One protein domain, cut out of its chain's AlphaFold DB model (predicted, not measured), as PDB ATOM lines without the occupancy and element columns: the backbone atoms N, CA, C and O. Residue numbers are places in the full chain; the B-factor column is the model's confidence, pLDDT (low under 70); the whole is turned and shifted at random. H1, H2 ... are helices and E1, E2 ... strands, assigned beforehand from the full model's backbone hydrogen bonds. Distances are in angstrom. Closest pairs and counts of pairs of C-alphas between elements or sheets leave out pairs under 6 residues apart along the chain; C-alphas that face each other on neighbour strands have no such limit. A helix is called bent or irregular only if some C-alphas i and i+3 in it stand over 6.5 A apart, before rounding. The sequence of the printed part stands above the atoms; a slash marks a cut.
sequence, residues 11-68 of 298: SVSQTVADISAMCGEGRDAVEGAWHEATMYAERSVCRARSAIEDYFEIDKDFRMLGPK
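What this domain is: This is residues 11 to 68 of the 298 residues of the protein "Hypothetical protein" of Noctiluca scintillans (UniProt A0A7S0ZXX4). One long helix, H2, makes the long axis of the domain, with a short part at each of its two ends: the helix H1 makes a corner with it at its first end, like a V, and a small hairpin of two strands, E1 and E2, is at its last end. Both end parts are on the same side of H2, so that the outline is an open bracket whose two arms, H1 and the hairpin, stay apart, while residues 35 to 48 of H2 stand free between them. The printed part has 58 residues with two named helices and two named strands, in the order H1, H2, E1, E2; the sheet has the order E1, E2 and is antiparallel, and the class is mostly helix. The whole is extended, with a radius of gyration of the C-alphas of 17.7 A, and its C-alphas span 51 by 20 by 14 A along their three main axes, a rod.

How they stand to each other: The printed part begins with H1, residues 11 to 23, which is joined by a tight link of 3 residues to H2, residues 27 to 55. The two helices are close but not clearly touching, with 2 pairs of C-alphas within 8 A. Their closest C-alphas are those of Ser 20 and Val 30, 7.0 A apart. They run opposite ways at a steep tilt of 53 degrees, and their centres are 20.7 A apart. Farther along H2, residues 35 to 48 stand free: none of their C-alphas has another C-alpha, 8 or more residues away along the chain, within 10 A. H2 is followed with no residue between by E1, residues 56 to 58, a tight link, and a tight link of 5 residues joins E1 to E2, residues 64 to 67. E1 and E2 form a hairpin of antiparallel neighbour strands, with 157 degrees between their N-to-C directions. C-alphas 56 and 67 face each other at 4.4 A, and C-alphas 58 and 64 face each other at 4.7 A. Across the pair, N 57 and O 66 are within hydrogen-bond range at 3.0 A, as are N 65 and O 57 at 2.8 A. The closest C-alphas of H2 and E2 are those of Tyr 55 and Pro 67, 5.8 A apart, and this is the one pair of theirs within 8 A. H1 is apart from E1 and from E2. In the helix backbones, 7 of 9 O i to N i+4 pairs are within hydrogen-bond range in H1, and 24 of 25 in H2.

Where its parts are: H1 begins at C-alpha 11 at (72.890, 47.041, 78.214) and ends at Cys 23, 19.6 A from first to last C-alpha. H2 runs from Arg 27, with its C-alpha at (57.695, 56.509, 79.875), to Tyr 55, with its C-alpha at (55.835, 15.025, 88.195), and is 42.4 A long from first to last C-alpha. Neither helix is bent. E1 goes from Phe 56 to Ile 58 over 6.0 A. E2 goes from Met 64 to Pro 67 over 8.1 A and ends at C-alpha 67 at (59.831, 10.859, 87.559).

The domain as a whole: The two C-alphas farthest apart in the domain are those of Gly 24 and Lys 68, 50.7 A. The first and last printed C-alphas, those of Ser 11 and Lys 68, are 40.6 A apart. The printed part has no cut, and its three links are tight. The mean pLDDT of the printed part is 83.0. Eight residues are under 70, namely residues 11 to 14, 16 to 17 and 19 to 20, which belong to H1; the mean is 68 in H1 and 88 in H2.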
ATOM      1  N   SER A  11      73.130  46.879  79.660       57.44
ATOM      2  CA  SER A  11      72.890  47.041  78.214       57.44
ATOM      3  C   SER A  11      71.430  46.816  77.821       57.44
ATOM      4  O   SER A  11      70.953  47.440  76.881       57.44
ATOM      5  N   VAL A  12      70.692  45.983  78.565       59.44
ATOM      6  CA  VAL A  12      69.303  45.633  78.230       59.44
ATOM      7  C   VAL A  12      68.351  46.808  78.476       59.44
ATOM      8  O   VAL A  12      67.453  47.042  77.666       59.44
ATOM      9  N   SER A  13      68.562  47.594  79.540       59.91
ATOM     10  CA  SER A  13      67.648  48.696  79.880       59.91
ATOM     11  C   SER A  13      67.738  49.880  78.914       59.91
ATOM     12  O   SER A  13      66.749  50.588  78.747       59.91
ATOM     13  N   GLN A  14      68.893  50.102  78.273       64.50
ATOM     14  CA  GLN A  14      69.046  51.161  77.267       64.50
ATOM     15  C   GLN A  14      68.240  50.847  76.002       64.50
ATOM     16  O   GLN A  14      67.488  51.693  75.533       64.50
ATOM     17  N   THR A  15      68.274  49.598  75.533       70.38
ATOM     18  CA  THR A  15      67.514  49.166  74.349       70.38
ATOM     19  C   THR A  15      66.000  49.331  74.483       70.38
ATOM     20  O   THR A  15      65.340  49.673  73.509       70.38
ATOM     21  N   VAL A  16      65.429  49.107  75.672       65.69
ATOM     22  CA  VAL A  16      63.972  49.233  75.874       65.69
ATOM     23  C   VAL A  16      63.541  50.702  75.861       65.69
ATOM     24  O   VAL A  16      62.535  51.041  75.244       65.69
ATOM     25  N   ALA A  17      64.332  51.582  76.481       67.12
ATOM     26  CA  ALA A  17      64.064  53.018  76.487       67.12
ATOM     27  C   ALA A  17      64.151  53.632  75.078       67.12
ATOM     28  O   ALA A  17      63.299  54.440  74.714       67.12
ATOM     29  N   ASP A  18      65.130  53.205  74.276       74.06
ATOM     30  CA  ASP A  18      65.316  53.694  72.907       74.06
ATOM     31  C   ASP A  18      64.178  53.235  71.975       74.06
ATOM     32  O   ASP A  18      63.660  54.032  71.193       74.06
ATOM     33  N   ILE A  19      63.717  51.983  72.098       69.62
ATOM     34  CA  ILE A  19      62.584  51.459  71.313       69.62
ATOM     35  C   ILE A  19      61.275  52.170  71.687       69.62
ATOM     36  O   ILE A  19      60.509  52.549  70.802       69.62
ATOM     37  N   SER A  20      61.024  52.418  72.974       65.81
ATOM     38  CA  SER A  20      59.833  53.163  73.400       65.81
ATOM     39  C   SER A  20      59.843  54.624  72.967       65.81
ATOM     40  O   SER A  20      58.798  55.145  72.574       65.81
ATOM     41  N   ALA A  21      61.012  55.274  72.972       72.19
ATOM     42  CA  ALA A  21      61.161  56.629  72.448       72.19
ATOM     43  C   ALA A  21      60.845  56.699  70.943       72.19
ATOM     44  O   ALA A  21      60.255  57.679  70.489       72.19
ATOM     45  N   MET A  22      61.168  55.647  70.179       75.31
ATOM     46  CA  MET A  22      60.818  55.546  68.756       75.31
ATOM     47  C   MET A  22      59.314  55.342  68.503       75.31
ATOM     48  O   MET A  22      58.824  55.757  67.456       75.31
ATOM     49  N   CYS A  23      58.576  54.743  69.444       78.12
ATOM     50  CA  CYS A  23      57.133  54.493  69.320       78.12
ATOM     51  C   CYS A  23      56.243  55.639  69.842       78.12
ATOM     52  O   CYS A  23      55.028  55.592  69.661       78.12
ATOM     53  N   GLY A  24      56.819  56.671  70.471       80.62
ATOM     54  CA  GLY A  24      56.070  57.824  70.990       80.62
ATOM     55  C   GLY A  24      55.232  57.537  72.243       80.62
ATOM     56  O   GLY A  24      54.377  58.346  72.604       80.62
ATOM     57  N   GLU A  25      55.457  56.405  72.915       76.44
ATOM     58  CA  GLU A  25      54.758  56.047  74.151       76.44
ATOM     59  C   GLU A  25      55.383  56.757  75.362       76.44
ATOM     60  O   GLU A  25      56.605  56.844  75.504       76.44
ATOM     61  N   GLY A  26      54.540  57.279  76.258       83.19
ATOM     62  CA  GLY A  26      54.996  57.919  77.492       83.19
ATOM     63  C   GLY A  26      55.710  56.920  78.408       83.19
ATOM     64  O   GLY A  26      55.240  55.801  78.591       83.19
ATOM     65  N   ARG A  27      56.827  57.337  79.015       80.00
ATOM     66  CA  ARG A  27      57.695  56.509  79.875       80.00
ATOM     67  C   ARG A  27      56.938  55.698  80.943       80.00
ATOM     68  O   ARG A  27      57.277  54.541  81.168       80.00
ATOM     69  N   ASP A  28      55.884  56.263  81.529       82.62
ATOM     70  CA  ASP A  28      55.065  55.598  82.555       82.62
ATOM     71  C   ASP A  28      54.273  54.398  82.004       82.62
ATOM     72  O   ASP A  28      54.118  53.385  82.686       82.62
ATOM     73  N   ALA A  29      53.800  54.477  80.754       81.44
ATOM     74  CA  ALA A  29      53.103  53.369  80.098       81.44
ATOM     75  C   ALA A  29      54.056  52.190  79.848       81.44
ATOM     76  O   ALA A  29      53.684  51.031  80.027       81.44
ATOM     77  N   VAL A  30      55.309  52.499  79.510       82.75
ATOM     78  CA  VAL A  30      56.374  51.520  79.265       82.75
ATOM     79  C   VAL A  30      56.790  50.830  80.559       82.75
ATOM     80  O   VAL A  30      56.909  49.607  80.593       82.75
ATOM     81  N   GLU A  31      56.975  51.588  81.644       84.75
ATOM     82  CA  GLU A  31      57.289  51.022  82.962       84.75
ATOM     83  C   GLU A  31      56.140  50.148  83.490       84.75
ATOM     84  O   GLU A  31      56.388  49.057  84.012       84.75
ATOM     85  N   GLY A  32      54.885  50.568  83.282       87.94
ATOM     86  CA  GLY A  32      53.702  49.770  83.606       87.94
ATOM     87  C   GLY A  32      53.640  48.452  82.827       87.94
ATOM     88  O   GLY A  32      53.505  47.386  83.432       87.94
ATOM     89  N   ALA A  33      53.817  48.506  81.503       84.50
ATOM     90  CA  ALA A  33      53.834  47.323  80.644       84.50
ATOM     91  C   ALA A  33      54.993  46.372  80.990       84.50
ATOM     92  O   ALA A  33      54.814  45.153  81.032       84.50
ATOM     93  N   TRP A  34      56.176  46.913  81.302       84.88
ATOM     94  CA  TRP A  34      57.330  46.124  81.727       84.88
ATOM     95  C   TRP A  34      57.092  45.423  83.069       84.88
ATOM     96  O   TRP A  34      57.425  44.244  83.230       84.88
ATOM     97  N   HIS A  35      56.486  46.118  84.036       89.06
ATOM     98  CA  HIS A  35      56.135  45.532  85.327       89.06
ATOM     99  C   HIS A  35      55.096  44.411  85.175       89.06
ATOM    100  O   HIS A  35      55.269  43.331  85.744       89.06
ATOM    101  N   GLU A  36      54.059  44.621  84.360       92.06
ATOM    102  CA  GLU A  36      53.042  43.604  84.085       92.06
ATOM    103  C   GLU A  36      53.635  42.379  83.371       92.06
ATOM    104  O   GLU A  36      53.387  41.243  83.786       92.06
ATOM    105  N   ALA A  37      54.489  42.593  82.365       88.88
ATOM    106  CA  ALA A  37      55.200  41.521  81.672       88.88
ATOM    107  C   ALA A  37      56.108  40.721  82.624       88.88
ATOM    108  O   ALA A  37      56.131  39.490  82.564       88.88
ATOM    109  N   THR A  38      56.798  41.398  83.549       91.56
ATOM    110  CA  THR A  38      57.643  40.756  84.570       91.56
ATOM    111  C   THR A  38      56.803  39.902  85.522       91.56
ATOM    112  O   THR A  38      57.092  38.722  85.716       91.56
ATOM    113  N   MET A  39      55.702  40.448  86.046       91.75
ATOM    114  CA  MET A  39      54.771  39.723  86.919       91.75
ATOM    115  C   MET A  39      54.134  38.517  86.216       91.75
ATOM    116  O   MET A  39      53.938  37.459  86.822       91.75
ATOM    117  N   TYR A  40      53.803  38.652  84.930       92.88
ATOM    118  CA  TYR A  40      53.303  37.548  84.118       92.88
ATOM    119  C   TYR A  40      54.367  36.458  83.942       92.88
ATOM    120  O   TYR A  40      54.073  35.278  84.165       92.88
ATOM    121  N   ALA A  41      55.603  36.841  83.613       91.56
ATOM    122  CA  ALA A  41      56.725  35.921  83.473       91.56
ATOM    123  C   ALA A  41      56.980  35.153  84.780       91.56
ATOM    124  O   ALA A  41      57.018  33.924  84.760       91.56
ATOM    125  N   GLU A  42      57.032  35.834  85.926       92.94
ATOM    126  CA  GLU A  42      57.198  35.199  87.240       92.94
ATOM    127  C   GLU A  42      56.074  34.206  87.553       92.94
ATOM    128  O   GLU A  42      56.339  33.074  87.960       92.94
ATOM    129  N   ARG A  43      54.809  34.573  87.304       93.44
ATOM    130  CA  ARG A  43      53.675  33.647  87.470       93.44
ATOM    131  C   ARG A  43      53.789  32.440  86.544       93.44
ATOM    132  O   ARG A  43      53.480  31.328  86.970       93.44
ATOM    133  N   SER A  44      54.211  32.641  85.296       92.44
ATOM    134  CA  SER A  44      54.379  31.560  84.322       92.44
ATOM    135  C   SER A  44      55.490  30.591  84.739       92.44
ATOM    136  O   SER A  44      55.273  29.380  84.721       92.44
ATOM    137  N   VAL A  45      56.619  31.110  85.231       89.31
ATOM    138  CA  VAL A  45      57.746  30.320  85.743       89.31
ATOM    139  C   VAL A  45      57.351  29.579  87.014       89.31
ATOM    140  O   VAL A  45      57.618  28.388  87.120       89.31
ATOM    141  N   CYS A  46      56.651  30.223  87.952       89.62
ATOM    142  CA  CYS A  46      56.137  29.566  89.156       89.62
ATOM    143  C   CYS A  46      55.152  28.435  88.824       89.62
ATOM    144  O   CYS A  46      55.224  27.368  89.430       89.62
ATOM    145  N   ARG A  47      54.262  28.625  87.840       90.62
ATOM    146  CA  ARG A  47      53.349  27.568  87.371       90.62
ATOM    147  C   ARG A  47      54.095  26.426  86.690       90.62
ATOM    148  O   ARG A  47      53.817  25.272  86.996       90.62
ATOM    149  N   ALA A  48      55.041  26.736  85.804       87.06
ATOM    150  CA  ALA A  48      55.867  25.732  85.142       87.06
ATOM    151  C   ALA A  48      56.689  24.936  86.164       87.06
ATOM    152  O   ALA A  48      56.722  23.711  86.112       87.06
ATOM    153  N   ARG A  49      57.278  25.620  87.148       87.56
ATOM    154  CA  ARG A  49      58.015  25.005  88.251       87.56
ATOM    155  C   ARG A  49      57.126  24.089  89.085       87.56
ATOM    156  O   ARG A  49      57.505  22.947  89.294       87.56
ATOM    157  N   SER A  50      55.947  24.558  89.500       86.25
ATOM    158  CA  SER A  50      54.979  23.736  90.236       86.25
ATOM    159  C   SER A  50      54.606  22.484  89.443       86.25
ATOM    160  O   SER A  50      54.650  21.389  89.985       86.25
ATOM    161  N   ALA A  51      54.317  22.629  88.145       86.88
ATOM    162  CA  ALA A  51      53.990  21.493  87.291       86.88
ATOM    163  C   ALA A  51      55.157  20.496  87.191       86.88
ATOM    164  O   ALA A  51      54.936  19.294  87.259       86.88
ATOM    165  N   ILE A  52      56.406  20.957  87.073       88.44
ATOM    166  CA  ILE A  52      57.568  20.055  87.032       88.44
ATOM    167  C   ILE A  52      57.777  19.373  88.395       88.44
ATOM    168  O   ILE A  52      57.991  18.166  88.425       88.44
ATOM    169  N   GLU A  53      57.661  20.093  89.514       87.69
ATOM    170  CA  GLU A  53      57.787  19.549  90.882       87.69
ATOM    171  C   GLU A  53      56.672  18.538  91.240       87.69
ATOM    172  O   GLU A  53      56.838  17.678  92.121       87.69
ATOM    173  N   ASP A  54      55.534  18.602  90.546       84.50
ATOM    174  CA  ASP A  54      54.447  17.636  90.691       84.50
ATOM    175  C   ASP A  54      54.793  16.275  90.067       84.50
ATOM    176  O   ASP A  54      54.458  15.243  90.656       84.50
ATOM    177  N   TYR A  55      55.521  16.253  88.944       85.56
ATOM    178  CA  TYR A  55      55.835  15.025  88.195       85.56
ATOM    179  C   TYR A  55      57.277  14.534  88.336       85.56
ATOM    180  O   TYR A  55      57.533  13.356  88.088       85.56
ATOM    181  N   PHE A  56      58.215  15.392  88.734       91.00
ATOM    182  CA  PHE A  56      59.639  15.079  88.805       91.00
ATOM    183  C   PHE A  56      60.211  15.374  90.187       91.00
ATOM    184  O   PHE A  56      59.840  16.334  90.862       91.00
ATOM    185  N   GLU A  57      61.153  14.537  90.605       88.50
ATOM    186  CA  GLU A  57      61.974  14.812  91.776       88.50
ATOM    187  C   GLU A  57      63.086  15.782  91.349       88.50
ATOM    188  O   GLU A  57      63.891  15.463  90.474       88.50
ATOM    189  N   ILE A  58      63.090  16.995  91.908       89.88
ATOM    190  CA  ILE A  58      64.079  18.037  91.600       89.88
ATOM    191  C   ILE A  58      65.043  18.161  92.784       89.88
ATOM    192  O   ILE A  58      64.602  18.251  93.933       89.88
ATOM    193  N   ASP A  59      66.352  18.155  92.527       90.38
ATOM    194  CA  ASP A  59      67.355  18.380  93.570       90.38
ATOM    195  C   ASP A  59      67.516  19.871  93.940       90.38
ATOM    196  O   ASP A  59      66.863  20.762  93.394       90.38
ATOM    197  N   LYS A  60      68.401  20.161  94.901       88.69
ATOM    198  CA  LYS A  60      68.680  21.542  95.339       88.69
ATOM    199  C   LYS A  60      69.330  22.409  94.252       88.69
ATOM    200  O   LYS A  60      69.253  23.630  94.350       88.69
ATOM    201  N   ASP A  61      69.926  21.783  93.243       91.19
ATOM    202  CA  ASP A  61      70.596  22.418  92.111       91.19
ATOM    203  C   ASP A  61      69.672  22.492  90.876       91.19
ATOM    204  O   ASP A  61      70.141  22.713  89.759       91.19
ATOM    205  N   PHE A  62      68.357  22.307  91.066       85.12
ATOM    206  CA  PHE A  62      67.330  22.307  90.018       85.12
ATOM    207  C   PHE A  62      67.503  21.224  88.941       85.12
ATOM    208  O   PHE A  62      66.974  21.344  87.833       85.12
ATOM    209  N   ARG A  63      68.211  20.135  89.248       90.06
ATOM    210  CA  ARG A  63      68.356  18.997  88.335       90.06
ATOM    211  C   ARG A  63      67.162  18.066  88.487       90.06
ATOM    212  O   ARG A  63      66.796  17.689  89.599       90.06
ATOM    213  N   MET A  64      66.579  17.658  87.363       90.69
ATOM    214  CA  MET A  64      65.543  16.623  87.336       90.69
ATOM    215  C   MET A  64      66.193  15.257  87.591       90.69
ATOM    216  O   MET A  64      66.917  14.745  86.739       90.69
ATOM    217  N   LEU A  65      65.937  14.665  88.758       88.62
ATOM    218  CA  LEU A  65      66.448  13.347  89.158       88.62
ATOM    219  C   LEU A  65      65.645  12.185  88.550       88.62
ATOM    220  O   LEU A  65      66.087  11.037  88.586       88.62
ATOM    221  N   GLY A  66      64.476  12.481  87.975       86.81
ATOM    222  CA  GLY A  66      63.600  11.521  87.310       86.81
ATOM    223  C   GLY A  66      62.132  11.707  87.697       86.81
ATOM    224  O   GLY A  66      61.807  12.631  88.447       86.81
ATOM    225  N   PRO A  67      61.234  10.853  87.174       83.12
ATOM    226  CA  PRO A  67      59.831  10.859  87.559       83.12
ATOM    227  C   PRO A  67      59.707  10.673  89.069       83.12
ATOM    228  O   PRO A  67      60.377   9.816  89.655       83.12
ATOM    229  N   LYS A  68      58.843  11.466  89.694       82.56
ATOM    230  CA  LYS A  68      58.525  11.363  91.113       82.56
ATOM    231  C   LYS A  68      58.055   9.939  91.373       82.56
ATOM    232  O   LYS A  68      57.066   9.492  90.794       82.56
TER     233      LYS A  68